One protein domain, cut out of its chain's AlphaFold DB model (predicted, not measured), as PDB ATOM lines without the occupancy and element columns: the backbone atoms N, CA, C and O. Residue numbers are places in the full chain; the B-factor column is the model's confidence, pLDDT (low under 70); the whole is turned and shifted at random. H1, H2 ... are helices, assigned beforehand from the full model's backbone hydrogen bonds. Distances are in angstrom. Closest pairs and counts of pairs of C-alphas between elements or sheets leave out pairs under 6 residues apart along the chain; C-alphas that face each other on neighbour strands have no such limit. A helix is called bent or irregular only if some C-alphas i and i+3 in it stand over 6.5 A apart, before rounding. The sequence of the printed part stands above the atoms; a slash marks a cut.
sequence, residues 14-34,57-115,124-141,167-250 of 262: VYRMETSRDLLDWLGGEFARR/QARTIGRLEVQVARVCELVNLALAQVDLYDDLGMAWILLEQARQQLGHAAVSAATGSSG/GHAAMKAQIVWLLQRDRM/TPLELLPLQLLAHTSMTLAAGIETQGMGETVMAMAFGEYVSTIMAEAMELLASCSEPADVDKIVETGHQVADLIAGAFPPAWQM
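Overview. This is residues 14 to 34, 57 to 115, 124 to 141 and 167 to 250 of the 262 residues of an uncharacterized protein of Dietzia natronolimnaea (UniProt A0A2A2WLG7). A bundle of five long, mostly aligned helices makes the body: H6 runs through it, with the H2 and H3 hairpin packed along one side of its later part, H7 folded back along another, and H1 bridging H7 and H2. H5 folds back beside the earlier part of H6, with the turn at residues 184 to 189 sticking out, while H4 slants over H3 and the short H8 packs on H6. The printed part has 182 residues, with eight named helices, H1 to H8 in chain order, and no named strand; the class is all helix. It is compact, with a radius of gyration of the C-alphas of 16.8 A, and spans 56 by 38 by 26 A.

Along the chain. The longest helix, H6, residues 188 to 220, measures 48.3 A from C-alpha 188 at (-61.372, -24.677, 29.576) to C-alpha 220. It is only just irregular, with C-alphas 189 and 192 6.9 A apart. H2, residues 57 to 85, measures 41.1 A; H3, residues 88 to 112, 36.0 A; H1, residues 14 to 34, 30.5 A from C-alpha 14 at (-39.948, -20.170, 47.207). H7, residues 223 to 243, measures 28.8 A, has a kink of 25 degrees near residue 230 and is irregular, with C-alphas 225 and 228 8.1 A apart. H4 is residues 124 to 138, H5 residues 171 to 186, and H8 residues 247 to 250, ending at C-alpha 250 at (-54.152, -34.947, 43.107).

Arrangement. H6 is the hub, touching five helices. With residues 203 to 218 alone it touches H7 in a hairpin, a shallow tilt of 8 degrees, opposite ways; the closest C-alphas, of Ser 207 and Ala 237, are 4.1 A apart. With residues 206 to 220 alone it touches H2, closest at the C-alphas of Val 68 and Ala 213, 6.0 A. It touches H3, the same way at a shallow tilt of 23 degrees, closest at the C-alphas of Leu 102 and Ala 213, 6.3 A. With residues 190 to 205 alone it touches H5 in a hairpin, closest at the C-alphas of Leu 172 and Ala 201, 6.5 A. H6 and H8 only just touch, with 3 pairs of C-alphas within 8 A, the closest those of Met 200 and Ala 247, 6.4 A. H2 and H3 form a hairpin at 8 degrees, a shallow tilt, closest at the C-alphas of Ala 78 and Ala 91, 4.1 A. H1 touches H7, closest at the C-alphas of Ser 20 and Val 236, 5.1 A, and H2, closest at those of Phe 31 and Ala 69, 5.9 A. H3 touches H4 with residues 100 to 110 alone, at a steep tilt of 52 degrees, closest at the C-alphas of Ala 106 and Lys 129, 5.7 A. Every O i to N i+4 pair is within hydrogen-bond range in H1, H2, H3 and H4, against 11 of 12 in H5, 27 of 29 in H6 and 15 of 17 in H7; H8 is too short for such a pair.

Size, cuts and confidence. The two C-alphas farthest apart, of Gly 115 and Glu 189, are 57.5 A apart. Residues 35 to 56, 116 to 123 and 142 to 166 are not printed, with C-alpha gaps of 15.3, 17.4 and 18.1 A; the links printed whole are tight. Mean pLDDT of the printed part is 70.4, with 72 residues under 70, among them 124 to 141 and 167 to 198.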
ATOM      1  N   VAL A  14     -40.971 -21.151  47.613       83.25
ATOM      2  CA  VAL A  14     -39.948 -20.170  47.207       83.25
ATOM      3  C   VAL A  14     -38.607 -20.500  47.859       83.25
ATOM      4  O   VAL A  14     -37.611 -20.655  47.160       83.25
ATOM      5  N   TYR A  15     -38.597 -20.743  49.174       86.88
ATOM      6  CA  TYR A  15     -37.382 -21.146  49.883       86.88
ATOM      7  C   TYR A  15     -36.754 -22.425  49.308       86.88
ATOM      8  O   TYR A  15     -35.536 -22.498  49.143       86.88
ATOM      9  N   ARG A  16     -37.564 -23.448  48.996       88.12
ATOM     10  CA  ARG A  16     -37.072 -24.709  48.416       88.12
ATOM     11  C   ARG A  16     -36.483 -24.497  47.025       88.12
ATOM     12  O   ARG A  16     -35.423 -25.054  46.745       88.12
ATOM     13  N   MET A  17     -37.124 -23.685  46.188       88.81
ATOM     14  CA  MET A  17     -36.639 -23.361  44.843       88.81
ATOM     15  C   MET A  17     -35.335 -22.562  44.891       88.81
ATOM     16  O   MET A  17     -34.364 -22.960  44.250       88.81
ATOM     17  N   GLU A  18     -35.264 -21.505  45.703       89.31
ATOM     18  CA  GLU A  18     -34.043 -20.709  45.897       89.31
ATOM     19  C   GLU A  18     -32.891 -21.571  46.428       89.31
ATOM     20  O   GLU A  18     -31.812 -21.606  45.837       89.31
ATOM     21  N   THR A  19     -33.146 -22.363  47.476       90.94
ATOM     22  CA  THR A  19     -32.132 -23.255  48.061       90.94
ATOM     23  C   THR A  19     -31.648 -24.296  47.046       90.94
ATOM     24  O   THR A  19     -30.454 -24.575  46.967       90.94
ATOM     25  N   SER A  20     -32.550 -24.866  46.239       90.00
ATOM     26  CA  SER A  20     -32.178 -25.834  45.197       90.00
ATOM     27  C   SER A  20     -31.247 -25.211  44.158       90.00
ATOM     28  O   SER A  20     -30.267 -25.836  43.756       90.00
ATOM     29  N   ARG A  21     -31.521 -23.967  43.751       91.56
ATOM     30  CA  ARG A  21     -30.705 -23.232  42.778       91.56
ATOM     31  C   ARG A  21     -29.326 -22.880  43.334       91.56
ATOM     32  O   ARG A  21     -28.334 -23.123  42.653       91.56
ATOM     33  N   ASP A  22     -29.246 -22.424  44.583       92.19
ATOM     34  CA  ASP A  22     -27.967 -22.145  45.254       92.19
ATOM     35  C   ASP A  22     -27.081 -23.399  45.351       92.19
ATOM     36  O   ASP A  22     -25.868 -23.351  45.119       92.19
ATOM     37  N   LEU A  23     -27.685 -24.550  45.663       92.88
ATOM     38  CA  LEU A  23     -26.978 -25.830  45.707       92.88
ATOM     39  C   LEU A  23     -26.545 -26.301  44.310       92.88
ATOM     40  O   LEU A  23     -25.435 -26.815  44.164       92.88
ATOM     41  N   LEU A  24     -27.362 -26.088  43.274       91.31
ATOM     42  CA  LEU A  24     -26.996 -26.382  41.882       91.31
ATOM     43  C   LEU A  24     -25.854 -25.488  41.378       91.31
ATOM     44  O   LEU A  24     -24.949 -25.977  40.696       91.31
ATOM     45  N   ASP A  25     -25.835 -24.211  41.757       91.12
ATOM     46  CA  ASP A  25     -24.725 -23.299  41.466       91.12
ATOM     47  C   ASP A  25     -23.441 -23.737  42.187       91.12
ATOM     48  O   ASP A  25     -22.348 -23.738  41.604       91.12
ATOM     49  N   TRP A  26     -23.562 -24.177  43.445       93.88
ATOM     50  CA  TRP A  26     -22.441 -24.754  44.183       93.88
ATOM     51  C   TRP A  26     -21.898 -26.027  43.511       93.88
ATOM     52  O   TRP A  26     -20.679 -26.138  43.333       93.88
ATOM     53  N   LEU A  27     -22.780 -26.940  43.083       91.00
ATOM     54  CA  LEU A  27     -22.423 -28.153  42.337       91.00
ATOM     55  C   LEU A  27     -21.681 -27.805  41.041       91.00
ATOM     56  O   LEU A  27     -20.605 -28.348  40.783       91.00
ATOM     57  N   GLY A  28     -22.189 -26.840  40.268       87.44
ATOM     58  CA  GLY A  28     -21.509 -26.328  39.076       87.44
ATOM     59  C   GLY A  28     -20.101 -25.804  39.388       87.44
ATOM     60  O   GLY A  28     -19.140 -26.099  38.672       87.44
ATOM     61  N   GLY A  29     -19.945 -25.097  40.510       87.38
ATOM     62  CA  GLY A  29     -18.650 -24.639  41.010       87.38
ATOM     63  C   GLY A  29     -17.683 -25.773  41.375       87.38
ATOM     64  O   GLY A  29     -16.486 -25.667  41.085       87.38
ATOM     65  N   GLU A  30     -18.168 -26.853  41.991       90.81
ATOM     66  CA  GLU A  30     -17.354 -28.037  42.301       90.81
ATOM     67  C   GLU A  30     -16.928 -28.797  41.046       90.81
ATOM     68  O   GLU A  30     -15.742 -29.096  40.874       90.81
ATOM     69  N   PHE A  31     -17.853 -29.044  40.118       86.38
ATOM     70  CA  PHE A  31     -17.520 -29.687  38.850       86.38
ATOM     71  C   PHE A  31     -16.522 -28.853  38.037       86.38
ATOM     72  O   PHE A  31     -15.555 -29.391  37.494       86.38
ATOM     73  N   ALA A  32     -16.662 -27.524  38.019       84.19
ATOM     74  CA  ALA A  32     -15.700 -26.634  37.367       84.19
ATOM     75  C   ALA A  32     -14.308 -26.668  38.026       84.19
ATOM     76  O   ALA A  32     -13.291 -26.535  37.339       84.19
ATOM     77  N   ARG A  33     -14.224 -26.851  39.353       84.38
ATOM     78  CA  ARG A  33     -12.939 -27.024  40.056       84.38
ATOM     79  C   ARG A  33     -12.233 -28.310  39.641       84.38
ATOM     80  O   ARG A  33     -11.017 -28.289  39.457       84.38
ATOM     81  N   ARG A  34     -12.986 -29.399  39.486       78.12
ATOM     82  CA  ARG A  34     -12.465 -30.741  39.176       78.12
ATOM     83  C   ARG A  34     -12.067 -30.913  37.719       78.12
ATOM     84  O   ARG A  34     -11.046 -31.519  37.421       78.12
ATOM     85  N   GLN A  57      -9.402 -45.060  32.709       67.38
ATOM     86  CA  GLN A  57     -10.438 -44.935  33.732       67.38
ATOM     87  C   GLN A  57     -10.579 -43.485  34.211       67.38
ATOM     88  O   GLN A  57     -11.676 -42.934  34.153       67.38
ATOM     89  N   ALA A  58      -9.469 -42.809  34.526       70.50
ATOM     90  CA  ALA A  58      -9.482 -41.395  34.915       70.50
ATOM     91  C   ALA A  58     -10.085 -40.475  33.833       70.50
ATOM     92  O   ALA A  58     -10.808 -39.528  34.138       70.50
ATOM     93  N   ARG A  59      -9.848 -40.764  32.543       70.31
ATOM     94  CA  ARG A  59     -10.468 -40.023  31.424       70.31
ATOM     95  C   ARG A  59     -11.957 -40.314  31.254       70.31
ATOM     96  O   ARG A  59     -12.673 -39.484  30.695       70.31
ATOM     97  N   THR A  60     -12.413 -41.503  31.627       70.38
ATOM     98  CA  THR A  60     -13.837 -41.860  31.594       70.38
ATOM     99  C   THR A  60     -14.572 -41.179  32.743       70.38
ATOM    100  O   THR A  60     -15.572 -40.519  32.484       70.38
ATOM    101  N   ILE A  61     -14.014 -41.217  33.957       74.50
ATOM    102  CA  ILE A  61     -14.552 -40.519  35.135       74.50
ATOM    103  C   ILE A  61     -14.601 -39.007  34.890       74.50
ATOM    104  O   ILE A  61     -15.656 -38.400  35.028       74.50
ATOM    105  N   GLY A  62     -13.517 -38.400  34.395       75.06
ATOM    106  CA  GLY A  62     -13.518 -36.965  34.085       75.06
ATOM    107  C   GLY A  62     -14.541 -36.562  33.011       75.06
ATOM    108  O   GLY A  62     -15.069 -35.456  33.047       75.06
ATOM    109  N   ARG A  63     -14.866 -37.450  32.057       75.81
ATOM    110  CA  ARG A  63     -15.946 -37.207  31.081       75.81
ATOM    111  C   ARG A  63     -17.334 -37.360  31.702       75.81
ATOM    112  O   ARG A  63     -18.209 -36.562  31.378       75.81
ATOM    113  N   LEU A  64     -17.506 -38.336  32.591       78.31
ATOM    114  CA  LEU A  64     -18.739 -38.533  33.348       78.31
ATOM    115  C   LEU A  64     -19.042 -37.312  34.224       78.31
ATOM    116  O   LEU A  64     -20.144 -36.782  34.154       78.31
ATOM    117  N   GLU A  65     -18.053 -36.808  34.967       82.69
ATOM    118  CA  GLU A  65     -18.193 -35.596  35.784       82.69
ATOM    119  C   GLU A  65     -18.630 -34.386  34.941       82.69
ATOM    120  O   GLU A  65     -19.525 -33.652  35.345       82.69
ATOM    121  N   VAL A  66     -18.068 -34.200  33.737       81.00
ATOM    122  CA  VAL A  66     -18.492 -33.128  32.809       81.00
ATOM    123  C   VAL A  66     -19.947 -33.303  32.362       81.00
ATOM    124  O   VAL A  66     -20.679 -32.321  32.236       81.00
ATOM    125  N   GLN A  67     -20.382 -34.535  32.103       79.44
ATOM    126  CA  GLN A  67     -21.751 -34.807  31.664       79.44
ATOM    127  C   GLN A  67     -22.759 -34.616  32.799       79.44
ATOM    128  O   GLN A  67     -23.778 -33.965  32.585       79.44
ATOM    129  N   VAL A  68     -22.454 -35.089  34.009       82.69
ATOM    130  CA  VAL A  68     -23.288 -34.869  35.204       82.69
ATOM    131  C   VAL A  68     -23.341 -33.382  35.572       82.69
ATOM    132  O   VAL A  68     -24.415 -32.867  35.882       82.69
ATOM    133  N   ALA A  69     -22.233 -32.649  35.433       84.75
ATOM    134  CA  ALA A  69     -22.232 -31.192  35.576       84.75
ATOM    135  C   ALA A  69     -23.206 -30.529  34.595       84.75
ATOM    136  O   ALA A  69     -23.989 -29.660  34.977       84.75
ATOM    137  N   ARG A  70     -23.213 -30.985  33.336       82.38
ATOM    138  CA  ARG A  70     -24.123 -30.466  32.313       82.38
ATOM    139  C   ARG A  70     -25.588 -30.790  32.605       82.38
ATOM    140  O   ARG A  70     -26.449 -29.969  32.299       82.38
ATOM    141  N   VAL A  71     -25.875 -31.947  33.204       84.56
ATOM    142  CA  VAL A  71     -27.215 -32.288  33.710       84.56
ATOM    143  C   VAL A  71     -27.642 -31.286  34.784       84.56
ATOM    144  O   VAL A  71     -28.712 -30.698  34.656       84.56
ATOM    145  N   CYS A  72     -26.785 -31.015  35.774       89.06
ATOM    146  CA  CYS A  72     -27.068 -30.046  36.840       89.06
ATOM    147  C   CYS A  72     -27.321 -28.634  36.282       89.06
ATOM    148  O   CYS A  72     -28.260 -27.962  36.700       89.06
ATOM    149  N   GLU A  73     -26.529 -28.194  35.297       87.31
ATOM    150  CA  GLU A  73     -26.738 -26.912  34.608       87.31
ATOM    151  C   GLU A  73     -28.102 -26.848  33.905       87.31
ATOM    152  O   GLU A  73     -28.813 -25.851  34.019       87.31
ATOM    153  N   LEU A  74     -28.478 -27.902  33.176       85.44
ATOM    154  CA  LEU A  74     -29.754 -27.963  32.457       85.44
ATOM    155  C   LEU A  74     -30.948 -28.000  33.415       85.44
ATOM    156  O   LEU A  74     -31.946 -27.333  33.152       85.44
ATOM    157  N   VAL A  75     -30.826 -28.713  34.537       89.19
ATOM    158  CA  VAL A  75     -31.829 -28.716  35.609       89.19
ATOM    159  C   VAL A  75     -31.968 -27.324  36.223       89.19
ATOM    160  O   VAL A  75     -33.082 -26.819  36.320       89.19
ATOM    161  N   ASN A  76     -30.863 -26.654  36.562       92.25
ATOM    162  CA  ASN A  76     -30.907 -25.296  37.112       92.25
ATOM    163  C   ASN A  76     -31.563 -24.303  36.138       92.25
ATOM    164  O   ASN A  76     -32.404 -23.493  36.527       92.25
ATOM    165  N   LEU A  77     -31.236 -24.406  34.844       88.56
ATOM    166  CA  LEU A  77     -31.883 -23.612  33.800       88.56
ATOM    167  C   LEU A  77     -33.380 -23.922  33.690       88.56
ATOM    168  O   LEU A  77     -34.164 -22.989  33.540       88.56
ATOM    169  N   ALA A  78     -33.785 -25.192  33.783       85.81
ATOM    170  CA  ALA A  78     -35.191 -25.588  33.750       85.81
ATOM    171  C   ALA A  78     -35.968 -25.017  34.946       85.81
ATOM    172  O   ALA A  78     -37.035 -24.437  34.756       85.81
ATOM    173  N   LEU A  79     -35.409 -25.099  36.159       88.75
ATOM    174  CA  LEU A  79     -36.004 -24.483  37.350       88.75
ATOM    175  C   LEU A  79     -36.133 -22.965  37.186       88.75
ATOM    176  O   LEU A  79     -37.171 -22.407  37.523       88.75
ATOM    177  N   ALA A  80     -35.121 -22.304  36.617       87.81
ATOM    178  CA  ALA A  80     -35.175 -20.873  36.340       87.81
ATOM    179  C   ALA A  80     -36.236 -20.502  35.286       87.81
ATOM    180  O   ALA A  80     -36.824 -19.430  35.394       87.81
ATOM    181  N   GLN A  81     -36.500 -21.358  34.286       84.75
ATOM    182  CA  GLN A  81     -37.598 -21.145  33.326       84.75
ATOM    183  C   GLN A  81     -38.964 -21.142  34.017       84.75
ATOM    184  O   GLN A  81     -39.781 -20.270  33.734       84.75
ATOM    185  N   VAL A  82     -39.186 -22.062  34.957       83.88
ATOM    186  CA  VAL A  82     -40.433 -22.115  35.733       83.88
ATOM    187  C   VAL A  82     -40.532 -20.927  36.691       83.88
ATOM    188  O   VAL A  82     -41.522 -20.209  36.683       83.88
ATOM    189  N   ASP A  83     -39.488 -20.684  37.479       85.00
ATOM    190  CA  ASP A  83     -39.487 -19.696  38.563       85.00
ATOM    191  C   ASP A  83     -39.518 -18.238  38.067       85.00
ATOM    192  O   ASP A  83     -40.256 -17.405  38.587       85.00
ATOM    193  N   LEU A  84     -38.730 -17.910  37.037       85.69
ATOM    194  CA  LEU A  84     -38.558 -16.522  36.586       85.69
ATOM    195  C   LEU A  84     -39.421 -16.151  35.379       85.69
ATOM    196  O   LEU A  84     -39.689 -14.966  35.169       85.69
ATOM    197  N   TYR A  85     -39.793 -17.134  34.560       80.19
ATOM    198  CA  TYR A  85     -40.423 -16.897  33.259       80.19
ATOM    199  C   TYR A  85     -41.783 -17.583  33.098       80.19
ATOM    200  O   TYR A  85     -42.444 -17.319  32.096       80.19
ATOM    201  N   ASP A  86     -42.200 -18.417  34.061       79.19
ATOM    202  CA  ASP A  86     -43.423 -19.230  33.993       79.19
ATOM    203  C   ASP A  86     -43.515 -20.054  32.686       79.19
ATOM    204  O   ASP A  86     -44.585 -20.302  32.133       79.19
ATOM    205  N   ASP A  87     -42.356 -20.462  32.149       72.25
ATOM    206  CA  ASP A  87     -42.248 -21.171  30.871       72.25
ATOM    207  C   ASP A  87     -41.963 -22.655  31.101       72.25
ATOM    208  O   ASP A  87     -40.835 -23.156  30.997       72.25
ATOM    209  N   LEU A  88     -43.033 -23.382  31.413       71.94
ATOM    210  CA  LEU A  88     -42.967 -24.823  31.622       71.94
ATOM    211  C   LEU A  88     -42.558 -25.570  30.340       71.94
ATOM    212  O   LEU A  88     -41.885 -26.596  30.412       71.94
ATOM    213  N   GLY A  89     -42.907 -25.052  29.157       66.50
ATOM    214  CA  GLY A  89     -42.567 -25.669  27.873       66.50
ATOM    215  C   GLY A  89     -41.058 -25.706  27.630       66.50
ATOM    216  O   GLY A  89     -40.498 -26.766  27.332       66.50
ATOM    217  N   MET A  90     -40.382 -24.572  27.819       70.31
ATOM    218  CA  MET A  90     -38.922 -24.508  27.744       70.31
ATOM    219  C   MET A  90     -38.248 -25.297  28.866       70.31
ATOM    220  O   MET A  90     -37.229 -25.946  28.615       70.31
ATOM    221  N   ALA A  91     -38.823 -25.300  30.072       76.75
ATOM    222  CA  ALA A  91     -38.319 -26.106  31.178       76.75
ATOM    223  C   ALA A  91     -38.297 -27.608  30.827       76.75
ATOM    224  O   ALA A  91     -37.271 -28.266  31.001       76.75
ATOM    225  N   TRP A  92     -39.372 -28.137  30.236       74.69
ATOM    226  CA  TRP A  92     -39.434 -29.531  29.777       74.69
ATOM    227  C   TRP A  92     -38.424 -29.858  28.681       74.69
ATOM    228  O   TRP A  92     -37.789 -30.911  28.730       74.69
ATOM    229  N   ILE A  93     -38.230 -28.958  27.713       71.75
ATOM    230  CA  ILE A  93     -37.219 -29.145  26.663       71.75
ATOM    231  C   ILE A  93     -35.827 -29.279  27.289       71.75
ATOM    232  O   ILE A  93     -35.062 -30.165  26.907       71.75
ATOM    233  N   LEU A  94     -35.501 -28.432  28.267       74.25
ATOM    234  CA  LEU A  94     -34.219 -28.477  28.972       74.25
ATOM    235  C   LEU A  94     -34.043 -29.775  29.772       74.25
ATOM    236  O   LEU A  94     -32.955 -30.352  29.736       74.25
ATOM    237  N   LEU A  95     -35.096 -30.277  30.423       79.06
ATOM    238  CA  LEU A  95     -35.052 -31.566  31.125       79.06
ATOM    239  C   LEU A  95     -34.897 -32.750  30.179       79.06
ATOM    240  O   LEU A  95     -34.162 -33.687  30.483       79.06
ATOM    241  N   GLU A  96     -35.507 -32.694  28.999       73.25
ATOM    242  CA  GLU A  96     -35.302 -33.719  27.984       73.25
ATOM    243  C   GLU A  96     -33.852 -33.719  27.473       73.25
ATOM    244  O   GLU A  96     -33.242 -34.777  27.314       73.25
ATOM    245  N   GLN A  97     -33.238 -32.542  27.311       70.50
ATOM    246  CA  GLN A  97     -31.799 -32.461  27.038       70.50
ATOM    247  C   GLN A  97     -30.962 -33.004  28.206       70.50
ATOM    248  O   GLN A  97     -29.971 -33.697  27.972       70.50
ATOM    249  N   ALA A  98     -31.355 -32.730  29.454       75.81
ATOM    250  CA  ALA A  98     -30.666 -33.233  30.641       75.81
ATOM    251  C   ALA A  98     -30.691 -34.766  30.677       75.81
ATOM    252  O   ALA A  98     -29.647 -35.401  30.826       75.81
ATOM    253  N   ARG A  99     -31.852 -35.372  30.416       77.00
ATOM    254  CA  ARG A  99     -31.992 -36.826  30.316       77.00
ATOM    255  C   ARG A  99     -31.131 -37.419  29.202       77.00
ATOM    256  O   ARG A  99     -30.437 -38.409  29.424       77.00
ATOM    257  N   GLN A 100     -31.128 -36.815  28.012       69.00
ATOM    258  CA  GLN A 100     -30.289 -37.282  26.903       69.00
ATOM    259  C   GLN A 100     -28.795 -37.236  27.254       69.00
ATOM    260  O   GLN A 100     -28.046 -38.146  26.883       69.00
ATOM    261  N   GLN A 101     -28.363 -36.213  28.000       70.38
ATOM    262  CA  GLN A 101     -26.985 -36.100  28.477       70.38
ATOM    263  C   GLN A 101     -26.641 -37.143  29.536       70.38
ATOM    264  O   GLN A 101     -25.617 -37.812  29.402       70.38
ATOM    265  N   LEU A 102     -27.509 -37.332  30.534       72.31
ATOM    266  CA  LEU A 102     -27.371 -38.391  31.535       72.31
ATOM    267  C   LEU A 102     -27.242 -39.759  30.863       72.31
ATOM    268  O   LEU A 102     -26.390 -40.582  31.196       72.31
ATOM    269  N   GLY A 103     -28.042 -39.964  29.829       65.12
ATOM    270  CA  GLY A 103     -27.999 -41.173  29.059       65.12
ATOM    271  C   GLY A 103     -26.705 -41.408  28.287       65.12
ATOM    272  O   GLY A 103     -26.134 -42.503  28.305       65.12
ATOM    273  N   HIS A 104     -26.202 -40.368  27.623       64.06
ATOM    274  CA  HIS A 104     -24.894 -40.429  26.980       64.06
ATOM    275  C   HIS A 104     -23.779 -40.729  27.997       64.06
ATOM    276  O   HIS A 104     -22.826 -41.451  27.675       64.06
ATOM    277  N   ALA A 105     -23.938 -40.239  29.226       67.31
ATOM    278  CA  ALA A 105     -23.049 -40.510  30.341       67.31
ATOM    279  C   ALA A 105     -23.059 -41.978  30.765       67.31
ATOM    280  O   ALA A 105     -21.996 -42.600  30.841       67.31
ATOM    281  N   ALA A 106     -24.240 -42.577  30.908       66.62
ATOM    282  CA  ALA A 106     -24.376 -43.991  31.241       66.62
ATOM    283  C   ALA A 106     -23.759 -44.911  30.172       66.62
ATOM    284  O   ALA A 106     -23.001 -45.824  30.507       66.62
ATOM    285  N   VAL A 107     -23.995 -44.637  28.880       63.06
ATOM    286  CA  VAL A 107     -23.375 -45.393  27.769       63.06
ATOM    287  C   VAL A 107     -21.847 -45.271  27.799       63.06
ATOM    288  O   VAL A 107     -21.122 -46.257  27.624       63.06
ATOM    289  N   SER A 108     -21.339 -44.059  28.029       62.22
ATOM    290  CA  SER A 108     -19.896 -43.796  28.094       62.22
ATOM    291  C   SER A 108     -19.245 -44.522  29.276       62.22
ATOM    292  O   SER A 108     -18.163 -45.094  29.134       62.22
ATOM    293  N   ALA A 109     -19.927 -44.574  30.421       62.62
ATOM    294  CA  ALA A 109     -19.489 -45.320  31.595       62.62
ATOM    295  C   ALA A 109     -19.559 -46.847  31.400       62.62
ATOM    296  O   ALA A 109     -18.689 -47.571  31.882       62.62
ATOM    297  N   ALA A 110     -20.564 -47.358  30.682       63.00
ATOM    298  CA  ALA A 110     -20.699 -48.787  30.388       63.00
ATOM    299  C   ALA A 110     -19.596 -49.291  29.442       63.00
ATOM    300  O   ALA A 110     -18.953 -50.304  29.708       63.00
ATOM    301  N   THR A 111     -19.323 -48.545  28.369       59.41
ATOM    302  CA  THR A 111     -18.276 -48.882  27.385       59.41
ATOM    303  C   THR A 111     -16.856 -48.771  27.946       59.41
ATOM    304  O   THR A 111     -15.965 -49.490  27.502       59.41
ATOM    305  N   GLY A 112     -16.635 -47.917  28.951       52.28
ATOM    306  CA  GLY A 112     -15.368 -47.850  29.687       52.28
ATOM    307  C   GLY A 112     -15.155 -48.992  30.692       52.28
ATOM    308  O   GLY A 112     -14.022 -49.220  31.101       52.28
ATOM    309  N   SER A 113     -16.223 -49.706  31.070       48.97
ATOM    310  CA  SER A 113     -16.238 -50.757  32.100       48.97
ATOM    311  C   SER A 113     -16.101 -52.179  31.542       48.97
ATOM    312  O   SER A 113     -15.953 -53.117  32.319       48.97
ATOM    313  N   SER A 114     -16.147 -52.379  30.220       47.19
ATOM    314  CA  SER A 114     -16.171 -53.711  29.579       47.19
ATOM    315  C   SER A 114     -14.829 -54.474  29.622       47.19
ATOM    316  O   SER A 114     -14.561 -55.300  28.752       47.19
ATOM    317  N   GLY A 115     -13.966 -54.172  30.596       42.56
ATOM    318  CA  GLY A 115     -12.617 -54.717  30.725       42.56
ATOM    319  C   GLY A 115     -12.424 -55.806  31.781       42.56
ATOM    320  O   GLY A 115     -11.380 -56.446  31.733       42.56
ATOM    321  N   GLY A 124     -26.303 -54.875  40.053       40.50
ATOM    322  CA  GLY A 124     -27.122 -53.668  40.253       40.50
ATOM    323  C   GLY A 124     -26.671 -52.510  39.362       40.50
ATOM    324  O   GLY A 124     -27.478 -51.832  38.732       40.50
ATOM    325  N   HIS A 125     -25.356 -52.349  39.228       44.34
ATOM    326  CA  HIS A 125     -24.760 -51.268  38.456       44.34
ATOM    327  C   HIS A 125     -24.893 -51.477  36.935       44.34
ATOM    328  O   HIS A 125     -25.157 -50.532  36.190       44.34
ATOM    329  N   ALA A 126     -24.789 -52.725  36.464       45.28
ATOM    330  CA  ALA A 126     -25.107 -53.091  35.087       45.28
ATOM    331  C   ALA A 126     -26.611 -52.997  34.796       45.28
ATOM    332  O   ALA A 126     -26.965 -52.605  33.688       45.28
ATOM    333  N   ALA A 127     -27.487 -53.294  35.765       42.31
ATOM    334  CA  ALA A 127     -28.938 -53.159  35.612       42.31
ATOM    335  C   ALA A 127     -29.376 -51.692  35.485       42.31
ATOM    336  O   ALA A 127     -30.088 -51.363  34.544       42.31
ATOM    337  N   MET A 128     -28.880 -50.797  36.345       47.47
ATOM    338  CA  MET A 128     -29.141 -49.353  36.260       47.47
ATOM    339  C   MET A 128     -28.582 -48.749  34.959       47.47
ATOM    340  O   MET A 128     -29.265 -48.011  34.249       47.47
ATOM    341  N   LYS A 129     -27.358 -49.134  34.564       49.69
ATOM    342  CA  LYS A 129     -26.789 -48.753  33.258       49.69
ATOM    343  C   LYS A 129     -27.626 -49.295  32.098       49.69
ATOM    344  O   LYS A 129     -27.880 -48.555  31.154       49.69
ATOM    345  N   ALA A 130     -28.079 -50.545  32.153       46.59
ATOM    346  CA  ALA A 130     -28.934 -51.137  31.126       46.59
ATOM    347  C   ALA A 130     -30.299 -50.439  31.038       46.59
ATOM    348  O   ALA A 130     -30.758 -50.188  29.930       46.59
ATOM    349  N   GLN A 131     -30.894 -50.054  32.171       48.25
ATOM    350  CA  GLN A 131     -32.136 -49.279  32.240       48.25
ATOM    351  C   GLN A 131     -31.973 -47.902  31.583       48.25
ATOM    352  O   GLN A 131     -32.733 -47.559  30.681       48.25
ATOM    353  N   ILE A 132     -30.921 -47.150  31.929       48.41
ATOM    354  CA  ILE A 132     -30.641 -45.846  31.310       48.41
ATOM    355  C   ILE A 132     -30.343 -45.988  29.807       48.41
ATOM    356  O   ILE A 132     -30.827 -45.194  29.003       48.41
ATOM    357  N   VAL A 133     -29.583 -47.007  29.384       49.69
ATOM    358  CA  VAL A 133     -29.313 -47.258  27.955       49.69
ATOM    359  C   VAL A 133     -30.587 -47.629  27.189       49.69
ATOM    360  O   VAL A 133     -30.801 -47.119  26.087       49.69
ATOM    361  N   TRP A 134     -31.436 -48.474  27.768       48.97
ATOM    362  CA  TRP A 134     -32.715 -48.886  27.192       48.97
ATOM    363  C   TRP A 134     -33.666 -47.688  27.015       48.97
ATOM    364  O   TRP A 134     -34.213 -47.498  25.926       48.97
ATOM    365  N   LEU A 135     -33.747 -46.793  28.009       48.97
ATOM    366  CA  LEU A 135     -34.569 -45.572  27.969       48.97
ATOM    367  C   LEU A 135     -34.240 -44.654  26.790       48.97
ATOM    368  O   LEU A 135     -35.120 -44.083  26.146       48.97
ATOM    369  N   LEU A 136     -32.953 -44.516  26.481       49.47
ATOM    370  CA  LEU A 136     -32.480 -43.652  25.398       49.47
ATOM    371  C   LEU A 136     -32.659 -44.279  24.022       49.47
ATOM    372  O   LEU A 136     -32.764 -43.562  23.027       49.47
ATOM    373  N   GLN A 137     -32.609 -45.611  23.944       45.81
ATOM    374  CA  GLN A 137     -32.805 -46.337  22.693       45.81
ATOM    375  C   GLN A 137     -34.278 -46.327  22.283       45.81
ATOM    376  O   GLN A 137     -34.560 -46.119  21.102       45.81
ATOM    377  N   ARG A 138     -35.200 -46.450  23.249       45.38
ATOM    378  CA  ARG A 138     -36.649 -46.358  23.019       45.38
ATOM    379  C   ARG A 138     -37.059 -45.005  22.432       45.38
ATOM    380  O   ARG A 138     -37.741 -44.951  21.412       45.38
ATOM    381  N   ASP A 139     -36.579 -43.910  23.017       45.28
ATOM    382  CA  ASP A 139     -37.010 -42.560  22.624       45.28
ATOM    383  C   ASP A 139     -36.326 -42.044  21.343       45.28
ATOM    384  O   ASP A 139     -36.723 -41.028  20.770       45.28
ATOM    385  N   ARG A 140     -35.316 -42.766  20.837       40.00
ATOM    386  CA  ARG A 140     -34.658 -42.489  19.549       40.00
ATOM    387  C   ARG A 140     -35.369 -43.085  18.328       40.00
ATOM    388  O   ARG A 140     -34.830 -42.971  17.227       40.00
ATOM    389  N   MET A 141     -36.584 -43.627  18.461       38.47
ATOM    390  CA  MET A 141     -37.436 -43.992  17.314       38.47
ATOM    391  C   MET A 141     -38.615 -43.021  17.083       38.47
ATOM    392  O   MET A 141     -39.763 -43.361  17.355       38.47
ATOM    393  N   THR A 167     -39.529 -48.138  34.240       45.25
ATOM    394  CA  THR A 167     -38.755 -47.218  35.078       45.25
ATOM    395  C   THR A 167     -39.452 -45.861  35.291       45.25
ATOM    396  O   THR A 167     -40.230 -45.403  34.445       45.25
ATOM    397  N   PRO A 168     -39.147 -45.146  36.394       45.47
ATOM    398  CA  PRO A 168     -39.716 -43.823  36.684       45.47
ATOM    399  C   PRO A 168     -39.451 -42.760  35.605       45.47
ATOM    400  O   PRO A 168     -40.247 -41.839  35.431       45.47
ATOM    401  N   LEU A 169     -38.373 -42.911  34.827       49.12
ATOM    402  CA  LEU A 169     -38.020 -42.017  33.719       49.12
ATOM    403  C   LEU A 169     -38.964 -42.151  32.502       49.12
ATOM    404  O   LEU A 169     -38.945 -41.295  31.618       49.12
ATOM    405  N   GLU A 170     -39.801 -43.193  32.446       48.66
ATOM    406  CA  GLU A 170     -40.716 -43.486  31.326       48.66
ATOM    407  C   GLU A 170     -42.124 -42.957  31.513       48.66
ATOM    408  O   GLU A 170     -42.834 -42.742  30.526       48.66
ATOM    409  N   LEU A 171     -42.535 -42.782  32.770       49.56
ATOM    410  CA  LEU A 171     -43.876 -42.334  33.132       49.56
ATOM    411  C   LEU A 171     -44.183 -40.958  32.534       49.56
ATOM    412  O   LEU A 171     -45.313 -40.683  32.137       49.56
ATOM    413  N   LEU A 172     -43.166 -40.114  32.407       49.59
ATOM    414  CA  LEU A 172     -43.332 -38.683  32.192       49.59
ATOM    415  C   LEU A 172     -43.513 -38.271  30.726       49.59
ATOM    416  O   LEU A 172     -44.436 -37.499  30.459       49.59
ATOM    417  N   PRO A 173     -42.794 -38.845  29.740       49.84
ATOM    418  CA  PRO A 173     -43.137 -38.661  28.328       49.84
ATOM    419  C   PRO A 173     -44.560 -39.138  27.987       49.84
ATOM    420  O   PRO A 173     -45.268 -38.484  27.219       49.84
ATOM    421  N   LEU A 174     -45.012 -40.248  28.587       44.41
ATOM    422  CA  LEU A 174     -46.347 -40.818  28.363       44.41
ATOM    423  C   LEU A 174     -47.454 -40.004  29.037       44.41
ATOM    424  O   LEU A 174     -48.499 -39.788  28.426       44.41
ATOM    425  N   GLN A 175     -47.228 -39.501  30.252       48.84
ATOM    426  CA  GLN A 175     -48.154 -38.590  30.927       48.84
ATOM    427  C   GLN A 175     -48.256 -37.246  30.200       48.84
ATOM    428  O   GLN A 175     -49.358 -36.725  30.071       48.84
ATOM    429  N   LEU A 176     -47.156 -36.719  29.655       48.44
ATOM    430  CA  LEU A 176     -47.140 -35.469  28.888       48.44
ATOM    431  C   LEU A 176     -47.876 -35.617  27.544       48.44
ATOM    432  O   LEU A 176     -48.640 -34.725  27.166       48.44
ATOM    433  N   LEU A 177     -47.735 -36.766  26.868       46.91
ATOM    434  CA  LEU A 177     -48.508 -37.143  25.671       46.91
ATOM    435  C   LEU A 177     -49.992 -37.397  25.974       46.91
ATOM    436  O   LEU A 177     -50.863 -36.931  25.237       46.91
ATOM    437  N   ALA A 178     -50.303 -38.104  27.061       43.78
ATOM    438  CA  ALA A 178     -51.676 -38.336  27.503       43.78
ATOM    439  C   ALA A 178     -52.351 -37.019  27.908       43.78
ATOM    440  O   ALA A 178     -53.494 -36.765  27.535       43.78
ATOM    441  N   HIS A 179     -51.616 -36.143  28.592       45.47
ATOM    442  CA  HIS A 179     -52.094 -34.841  29.021       45.47
ATOM    443  C   HIS A 179     -52.330 -33.905  27.833       45.47
ATOM    444  O   HIS A 179     -53.449 -33.434  27.667       45.47
ATOM    445  N   THR A 180     -51.354 -33.718  26.935       45.28
ATOM    446  CA  THR A 180     -51.571 -32.942  25.694       45.28
ATOM    447  C   THR A 180     -52.746 -33.478  24.876       45.28
ATOM    448  O   THR A 180     -53.519 -32.682  24.346       45.28
ATOM    449  N   SER A 181     -52.944 -34.800  24.835       40.59
ATOM    450  CA  SER A 181     -54.089 -35.424  24.161       40.59
ATOM    451  C   SER A 181     -55.431 -35.147  24.858       40.59
ATOM    452  O   SER A 181     -56.432 -34.913  24.181       40.59
ATOM    453  N   MET A 182     -55.476 -35.135  26.193       41.28
ATOM    454  CA  MET A 182     -56.697 -34.871  26.969       41.28
ATOM    455  C   MET A 182     -57.074 -33.384  27.002       41.28
ATOM    456  O   MET A 182     -58.249 -33.047  26.852       41.28
ATOM    457  N   THR A 183     -56.099 -32.481  27.123       40.78
ATOM    458  CA  THR A 183     -56.324 -31.025  27.166       40.78
ATOM    459  C   THR A 183     -56.806 -30.484  25.819       40.78
ATOM    460  O   THR A 183     -57.643 -29.583  25.780       40.78
ATOM    461  N   LEU A 184     -56.357 -31.079  24.702       43.03
ATOM    462  CA  LEU A 184     -56.887 -30.763  23.369       43.03
ATOM    463  C   LEU A 184     -58.364 -31.170  23.209       43.03
ATOM    464  O   LEU A 184     -59.076 -30.580  22.399       43.03
ATOM    465  N   ALA A 185     -58.820 -32.175  23.966       38.22
ATOM    466  CA  ALA A 185     -60.147 -32.770  23.832       38.22
ATOM    467  C   ALA A 185     -61.206 -32.203  24.802       38.22
ATOM    468  O   ALA A 185     -62.394 -32.303  24.497       38.22
ATOM    469  N   ALA A 186     -60.819 -31.625  25.949       42.56
ATOM    470  CA  ALA A 186     -61.742 -31.425  27.081       42.56
ATOM    471  C   ALA A 186     -62.148 -29.969  27.429       42.56
ATOM    472  O   ALA A 186     -63.081 -29.778  28.208       42.56
ATOM    473  N   GLY A 187     -61.550 -28.930  26.834       45.72
ATOM    474  CA  GLY A 187     -61.979 -27.533  27.052       45.72
ATOM    475  C   GLY A 187     -61.627 -26.924  28.432       45.72
ATOM    476  O   GLY A 187     -61.022 -27.565  29.288       45.72
ATOM    477  N   ILE A 188     -61.984 -25.644  28.626       46.75
ATOM    478  CA  ILE A 188     -61.372 -24.677  29.576       46.75
ATOM    479  C   ILE A 188     -61.375 -25.114  31.061       46.75
ATOM    480  O   ILE A 188     -60.399 -24.866  31.760       46.75
ATOM    481  N   GLU A 189     -62.404 -25.807  31.563       48.69
ATOM    482  CA  GLU A 189     -62.474 -26.213  32.987       48.69
ATOM    483  C   GLU A 189     -61.470 -27.317  33.372       48.69
ATOM    484  O   GLU A 189     -61.152 -27.485  34.547       48.69
ATOM    485  N   THR A 190     -60.906 -28.036  32.394       53.06
ATOM    486  CA  THR A 190     -59.885 -29.077  32.637       53.06
ATOM    487  C   THR A 190     -58.447 -28.551  32.645       53.06
ATOM    488  O   THR A 190     -57.526 -29.299  32.981       53.06
ATOM    489  N   GLN A 191     -58.237 -27.263  32.341       54.03
ATOM    490  CA  GLN A 191     -56.901 -26.659  32.277       54.03
ATOM    491  C   GLN A 191     -56.207 -26.608  33.647       54.03
ATOM    492  O   GLN A 191     -55.058 -27.021  33.741       54.03
ATOM    493  N   GLY A 192     -56.907 -26.230  34.726       58.03
ATOM    494  CA  GLY A 192     -56.292 -26.105  36.060       58.03
ATOM    495  C   GLY A 192     -55.858 -27.439  36.691       58.03
ATOM    496  O   GLY A 192     -54.808 -27.527  37.331       58.03
ATOM    497  N   MET A 193     -56.621 -28.519  36.466       56.53
ATOM    498  CA  MET A 193     -56.171 -29.873  36.830       56.53
ATOM    499  C   MET A 193     -54.950 -30.280  36.004       56.53
ATOM    500  O   MET A 193     -54.021 -30.880  36.536       56.53
ATOM    501  N   GLY A 194     -54.935 -29.915  34.722       58.72
ATOM    502  CA  GLY A 194     -53.817 -30.162  33.827       58.72
ATOM    503  C   GLY A 194     -52.515 -29.502  34.251       58.72
ATOM    504  O   GLY A 194     -51.495 -30.171  34.372       58.72
ATOM    505  N   GLU A 195     -52.571 -28.210  34.553       66.81
ATOM    506  CA  GLU A 195     -51.433 -27.430  35.049       66.81
ATOM    507  C   GLU A 195     -50.858 -28.032  36.336       66.81
ATOM    508  O   GLU A 195     -49.643 -28.160  36.477       66.81
ATOM    509  N   THR A 196     -51.723 -28.498  37.243       66.12
ATOM    510  CA  THR A 196     -51.277 -29.117  38.499       66.12
ATOM    511  C   THR A 196     -50.632 -30.489  38.272       66.12
ATOM    512  O   THR A 196     -49.587 -30.772  38.857       66.12
ATOM    513  N   VAL A 197     -51.192 -31.325  37.385       64.56
ATOM    514  CA  VAL A 197     -50.568 -32.601  36.979       64.56
ATOM    515  C   VAL A 197     -49.210 -32.349  36.325       64.56
ATOM    516  O   VAL A 197     -48.253 -33.054  36.617       64.56
ATOM    517  N   MET A 198     -49.107 -31.327  35.476       68.62
ATOM    518  CA  MET A 198     -47.867 -30.964  34.792       68.62
ATOM    519  C   MET A 198     -46.794 -30.441  35.753       68.62
ATOM    520  O   MET A 198     -45.623 -30.774  35.587       68.62
ATOM    521  N   ALA A 199     -47.175 -29.668  36.771       71.94
ATOM    522  CA  ALA A 199     -46.263 -29.195  37.811       71.94
ATOM    523  C   ALA A 199     -45.765 -30.343  38.710       71.94
ATOM    524  O   ALA A 199     -44.571 -30.438  38.989       71.94
ATOM    525  N   MET A 200     -46.659 -31.249  39.115       73.00
ATOM    526  CA  MET A 200     -46.320 -32.476  39.849       73.00
ATOM    527  C   MET A 200     -45.340 -33.344  39.051       73.00
ATOM    528  O   MET A 200     -44.257 -33.673  39.531       73.00
ATOM    529  N   ALA A 201     -45.702 -33.644  37.801       71.12
ATOM    530  CA  ALA A 201     -44.885 -34.389  36.858       71.12
ATOM    531  C   ALA A 201     -43.493 -33.764  36.702       71.12
ATOM    532  O   ALA A 201     -42.478 -34.455  36.748       71.12
ATOM    533  N   PHE A 202     -43.435 -32.441  36.563       77.62
ATOM    534  CA  PHE A 202     -42.180 -31.714  36.446       77.62
ATOM    535  C   PHE A 202     -41.287 -31.919  37.676       77.62
ATOM    536  O   PHE A 202     -40.132 -32.315  37.522       77.62
ATOM    537  N   GLY A 203     -41.815 -31.720  38.888       78.44
ATOM    538  CA  GLY A 203     -41.052 -31.913  40.124       78.44
ATOM    539  C   GLY A 203     -40.513 -33.336  40.290       78.44
ATOM    540  O   GLY A 203     -39.332 -33.517  40.600       78.44
ATOM    541  N   GLU A 204     -41.346 -34.345  40.019       75.88
ATOM    542  CA  GLU A 204     -40.942 -35.756  40.060       75.88
ATOM    543  C   GLU A 204     -39.859 -36.072  39.021       75.88
ATOM    544  O   GLU A 204     -38.883 -36.766  39.326       75.88
ATOM    545  N   TYR A 205     -39.974 -35.519  37.811       76.50
ATOM    546  CA  TYR A 205     -38.991 -35.755  36.755       76.50
ATOM    547  C   TYR A 205     -37.629 -35.159  37.078       76.50
ATOM    548  O   TYR A 205     -36.605 -35.818  36.904       76.50
ATOM    549  N   VAL A 206     -37.609 -33.917  37.567       84.12
ATOM    550  CA  VAL A 206     -36.365 -33.251  37.953       84.12
ATOM    551  C   VAL A 206     -35.675 -34.022  39.074       84.12
ATOM    552  O   VAL A 206     -34.474 -34.278  38.990       84.12
ATOM    553  N   SER A 207     -36.439 -34.416  40.097       80.69
ATOM    554  CA  SER A 207     -35.929 -35.201  41.224       80.69
ATOM    555  C   SER A 207     -35.327 -36.527  40.745       80.69
ATOM    556  O   SER A 207     -34.189 -36.848  41.086       80.69
ATOM    557  N   THR A 208     -36.025 -37.229  39.847       79.94
ATOM    558  CA  THR A 208     -35.556 -38.495  39.262       79.94
ATOM    559  C   THR A 208     -34.268 -38.307  38.456       79.94
ATOM    560  O   THR A 208     -33.306 -39.037  38.664       79.94
ATOM    561  N   ILE A 209     -34.203 -37.305  37.570       82.50
ATOM    562  CA  ILE A 209     -32.995 -37.023  36.774       82.50
ATOM    563  C   ILE A 209     -31.798 -36.732  37.684       82.50
ATOM    564  O   ILE A 209     -30.695 -37.210  37.416       82.50
ATOM    565  N   MET A 210     -32.003 -35.952  38.748       86.94
ATOM    566  CA  MET A 210     -30.943 -35.618  39.695       86.94
ATOM    567  C   MET A 210     -30.470 -36.844  40.479       86.94
ATOM    568  O   MET A 210     -29.263 -37.069  40.544       86.94
ATOM    569  N   ALA A 211     -31.388 -37.651  41.015       83.44
ATOM    570  CA  ALA A 211     -31.049 -38.872  41.743       83.44
ATOM    571  C   ALA A 211     -30.259 -39.852  40.862       83.44
ATOM    572  O   ALA A 211     -29.159 -40.259  41.216       83.44
ATOM    573  N   GLU A 212     -30.747 -40.131  39.654       80.81
ATOM    574  CA  GLU A 212     -30.084 -41.039  38.709       80.81
ATOM    575  C   GLU A 212     -28.700 -40.527  38.276       80.81
ATOM    576  O   GLU A 212     -27.756 -41.303  38.114       80.81
ATOM    577  N   ALA A 213     -28.539 -39.210  38.119       84.50
ATOM    578  CA  ALA A 213     -27.243 -38.612  37.815       84.50
ATOM    579  C   ALA A 213     -26.239 -38.758  38.968       84.50
ATOM    580  O   ALA A 213     -25.060 -39.025  38.716       84.50
ATOM    581  N   MET A 214     -26.694 -38.602  40.213       87.94
ATOM    582  CA  MET A 214     -25.851 -38.767  41.397       87.94
ATOM    583  C   MET A 214     -25.495 -40.230  41.642       87.94
ATOM    584  O   MET A 214     -24.323 -40.530  41.863       87.94
ATOM    585  N   GLU A 215     -26.455 -41.142  41.512       84.25
ATOM    586  CA  GLU A 215     -26.216 -42.582  41.606       84.25
ATOM    587  C   GLU A 215     -25.227 -43.044  40.529       84.25
ATOM    588  O   GLU A 215     -24.294 -43.801  40.812       84.25
ATOM    589  N   LEU A 216     -25.342 -42.532  39.295       78.12
ATOM    590  CA  LEU A 216     -24.413 -42.868  38.214       78.12
ATOM    591  C   LEU A 216     -22.995 -42.365  38.516       78.12
ATOM    592  O   LEU A 216     -22.018 -43.062  38.227       78.12
ATOM    593  N   LEU A 217     -22.875 -41.168  39.094       83.62
ATOM    594  CA  LEU A 217     -21.594 -40.601  39.507       83.62
ATOM    595  C   LEU A 217     -20.965 -41.400  40.655       83.62
ATOM    596  O   LEU A 217     -19.786 -41.751  40.564       83.62
ATOM    597  N   ALA A 218     -21.748 -41.699  41.694       84.06
ATOM    598  CA  ALA A 218     -21.328 -42.439  42.883       84.06
ATOM    599  C   ALA A 218     -20.790 -43.821  42.521       84.06
ATOM    600  O   ALA A 218     -19.741 -44.247  42.985       84.06
ATOM    601  N   SER A 219     -21.486 -44.505  41.625       77.69
ATOM    602  CA  SER A 219     -21.167 -45.876  41.247       77.69
ATOM    603  C   SER A 219     -20.005 -46.007  40.254       77.69
ATOM    604  O   SER A 219     -19.451 -47.093  40.086       77.69
ATOM    605  N   CYS A 220     -19.595 -44.908  39.612       74.44
ATOM    606  CA  CYS A 220     -18.443 -44.876  38.708       74.44
ATOM    607  C   CYS A 220     -17.198 -44.203  39.311       74.44
ATOM    608  O   CYS A 220     -16.176 -44.123  38.624       74.44
ATOM    609  N   SER A 221     -17.278 -43.707  40.548       79.50
ATOM    610  CA  SER A 221     -16.214 -42.942  41.210       79.50
ATOM    611  C   SER A 221     -15.904 -43.525  42.587       79.50
ATOM    612  O   SER A 221     -16.718 -44.231  43.171       79.50
ATOM    613  N   GLU A 222     -14.730 -43.216  43.134       78.06
ATOM    614  CA  GLU A 222     -14.419 -43.563  44.522       78.06
ATOM    615  C   GLU A 222     -15.256 -42.688  45.480       78.06
ATOM    616  O   GLU A 222     -15.304 -41.467  45.283       78.06
ATOM    617  N   PRO A 223     -15.874 -43.251  46.540       73.56
ATOM    618  CA  PRO A 223     -16.746 -42.501  47.453       73.56
ATOM    619  C   PRO A 223     -16.079 -41.247  48.034       73.56
ATOM    620  O   PRO A 223     -16.616 -40.143  47.960       73.56
ATOM    621  N   ALA A 224     -14.825 -41.377  48.483       77.50
ATOM    622  CA  ALA A 224     -14.053 -40.277  49.064       77.50
ATOM    623  C   ALA A 224     -13.907 -39.063  48.129       77.50
ATOM    624  O   ALA A 224     -13.731 -37.936  48.602       77.50
ATOM    625  N   ASP A 225     -13.995 -39.285  46.816       76.62
ATOM    626  CA  ASP A 225     -13.917 -38.222  45.833       76.62
ATOM    627  C   ASP A 225     -15.274 -37.565  45.594       76.62
ATOM    628  O   ASP A 225     -15.286 -36.369  45.339       76.62
ATOM    629  N   VAL A 226     -16.419 -38.250  45.671       84.19
ATOM    630  CA  VAL A 226     -17.715 -37.693  45.214       84.19
ATOM    631  C   VAL A 226     -18.811 -37.600  46.276       84.19
ATOM    632  O   VAL A 226     -19.815 -36.943  46.007       84.19
ATOM    633  N   ASP A 227     -18.617 -38.139  47.483       87.94
ATOM    634  CA  ASP A 227     -19.653 -38.243  48.529       87.94
ATOM    635  C   ASP A 227     -20.412 -36.937  48.766       87.94
ATOM    636  O   ASP A 227     -21.638 -36.893  48.699       87.94
ATOM    637  N   LYS A 228     -19.688 -35.829  48.959       89.81
ATOM    638  CA  LYS A 228     -20.320 -34.529  49.210       89.81
ATOM    639  C   LYS A 228     -21.131 -34.020  48.009       89.81
ATOM    640  O   LYS A 228     -22.137 -33.340  48.193       89.81
ATOM    641  N   ILE A 229     -20.685 -34.308  46.783       90.38
ATOM    642  CA  ILE A 229     -21.383 -33.907  45.550       90.38
ATOM    643  C   ILE A 229     -22.674 -34.715  45.412       90.38
ATOM    644  O   ILE A 229     -23.727 -34.133  45.177       90.38
ATOM    645  N   VAL A 230     -22.586 -36.030  45.619       90.19
ATOM    646  CA  VAL A 230     -23.711 -36.971  45.562       90.19
ATOM    647  C   VAL A 230     -24.755 -36.631  46.626       90.19
ATOM    648  O   VAL A 230     -25.925 -36.458  46.297       90.19
ATOM    649  N   GLU A 231     -24.335 -36.435  47.879       92.50
ATOM    650  CA  GLU A 231     -25.209 -36.011  48.980       92.50
ATOM    651  C   GLU A 231     -25.925 -34.693  48.655       92.50
ATOM    652  O   GLU A 231     -27.142 -34.586  48.801       92.50
ATOM    653  N   THR A 232     -25.185 -33.704  48.144       92.12
ATOM    654  CA  THR A 232     -25.773 -32.413  47.761       92.12
ATOM    655  C   THR A 232     -26.767 -32.565  46.609       92.12
ATOM    656  O   THR A 232     -27.820 -31.934  46.623       92.12
ATOM    657  N   GLY A 233     -26.476 -33.404  45.613       88.81
ATOM    658  CA  GLY A 233     -27.397 -33.641  44.503       88.81
ATOM    659  C   GLY A 233     -28.684 -34.354  44.934       88.81
ATOM    660  O   GLY A 233     -29.759 -33.972  44.474       88.81
ATOM    661  N   HIS A 234     -28.608 -35.302  45.873       89.75
ATOM    662  CA  HIS A 234     -29.798 -35.902  46.489       89.75
ATOM    663  C   HIS A 234     -30.598 -34.882  47.305       89.75
ATOM    664  O   HIS A 234     -31.818 -34.816  47.182       89.75
ATOM    665  N   GLN A 235     -29.921 -34.004  48.050       92.00
ATOM    666  CA  GLN A 235     -30.588 -32.910  48.756       92.00
ATOM    667  C   GLN A 235     -31.340 -31.977  47.791       92.00
ATOM    668  O   GLN A 235     -32.452 -31.546  48.092       92.00
ATOM    669  N   VAL A 236     -30.762 -31.673  46.625       89.56
ATOM    670  CA  VAL A 236     -31.452 -30.912  45.571       89.56
ATOM    671  C   VAL A 236     -32.684 -31.668  45.069       89.56
ATOM    672  O   VAL A 236     -33.753 -31.071  44.956       89.56
ATOM    673  N   ALA A 237     -32.567 -32.973  44.812       86.00
ATOM    674  CA  ALA A 237     -33.688 -33.802  44.369       86.00
ATOM    675  C   ALA A 237     -34.858 -33.785  45.376       86.00
ATOM    676  O   ALA A 237     -36.014 -33.638  44.967       86.00
ATOM    677  N   ASP A 238     -34.561 -33.857  46.676       86.06
ATOM    678  CA  ASP A 238     -35.552 -33.805  47.759       86.06
ATOM    679  C   ASP A 238     -36.212 -32.426  47.888       86.06
ATOM    680  O   ASP A 238     -37.432 -32.314  48.055       86.06
ATOM    681  N   LEU A 239     -35.418 -31.354  47.803       88.06
ATOM    682  CA  LEU A 239     -35.928 -29.984  47.869       88.06
ATOM    683  C   LEU A 239     -36.884 -29.691  46.710       88.06
ATOM    684  O   LEU A 239     -37.944 -29.103  46.939       88.06
ATOM    685  N   ILE A 240     -36.542 -30.144  45.501       85.06
ATOM    686  CA  ILE A 240     -37.371 -29.976  44.304       85.06
ATOM    687  C   ILE A 240     -38.638 -30.822  44.401       85.06
ATOM    688  O   ILE A 240     -39.724 -30.285  44.210       85.06
ATOM    689  N   ALA A 241     -38.542 -32.097  44.788       80.12
ATOM    690  CA  ALA A 241     -39.726 -32.932  45.018       80.12
ATOM    691  C   ALA A 241     -40.684 -32.294  46.040       80.12
ATOM    692  O   ALA A 241     -41.902 -32.372  45.903       80.12
ATOM    693  N   GLY A 242     -40.138 -31.603  47.043       82.44
ATOM    694  CA  GLY A 242     -40.919 -30.838  48.004       82.44
ATOM    695  C   GLY A 242     -41.455 -29.490  47.495       82.44
ATOM    696  O   GLY A 242     -42.347 -28.930  48.134       82.44
ATOM    697  N   ALA A 243     -40.903 -28.912  46.432       84.69
ATOM    698  CA  ALA A 243     -41.350 -27.626  45.892       84.69
ATOM    699  C   ALA A 243     -42.612 -27.761  45.022       84.69
ATOM    700  O   ALA A 243     -43.363 -26.798  44.880       84.69
ATOM    701  N   PHE A 244     -42.863 -28.954  44.482       79.38
ATOM    702  CA  PHE A 244     -44.004 -29.246  43.620       79.38
ATOM    703  C   PHE A 244     -45.080 -30.070  44.350       79.38
ATOM    704  O   PHE A 244     -44.783 -30.742  45.343       79.38
ATOM    705  N   PRO A 245     -46.351 -30.021  43.903       69.88
ATOM    706  CA  PRO A 245     -47.410 -30.837  44.488       69.88
ATOM    707  C   PRO A 245     -47.076 -32.332  44.362       69.88
ATOM    708  O   PRO A 245     -46.769 -32.779  43.258       69.88
ATOM    709  N   PRO A 246     -47.149 -33.127  45.441       63.84
ATOM    710  CA  PRO A 246     -46.919 -34.564  45.365       63.84
ATOM    711  C   PRO A 246     -48.136 -35.299  44.787       63.84
ATOM    712  O   PRO A 246     -49.282 -34.908  45.029       63.84
ATOM    713  N   ALA A 247     -47.902 -36.426  44.104       56.75
ATOM    714  CA  ALA A 247     -48.947 -37.155  43.380       56.75
ATOM    715  C   ALA A 247     -50.196 -37.502  44.195       56.75
ATOM    716  O   ALA A 247     -51.318 -37.403  43.698       56.75
ATOM    717  N   TRP A 248     -50.044 -37.829  45.477       53.94
ATOM    718  CA  TRP A 248     -51.173 -38.173  46.344       53.94
ATOM    719  C   TRP A 248     -52.135 -37.005  46.621       53.94
ATOM    720  O   TRP A 248     -53.291 -37.261  46.949       53.94
ATOM    721  N   GLN A 249     -51.717 -35.740  46.469       52.31
ATOM    722  CA  GLN A 249     -52.611 -34.581  46.628       52.31
ATOM    723  C   GLN A 249     -53.604 -34.441  45.466       52.31
ATOM    724  O   GLN A 249     -54.683 -33.888  45.659       52.31
ATOM    725  N   MET A 250     -53.286 -34.994  44.292       50.28
ATOM    726  CA  MET A 250     -54.152 -34.947  43.107       50.28
ATOM    727  C   MET A 250     -55.229 -36.035  43.090       50.28
ATOM    728  O   MET A 250     -56.253 -35.875  42.430       50.28
TER     729      MET A 250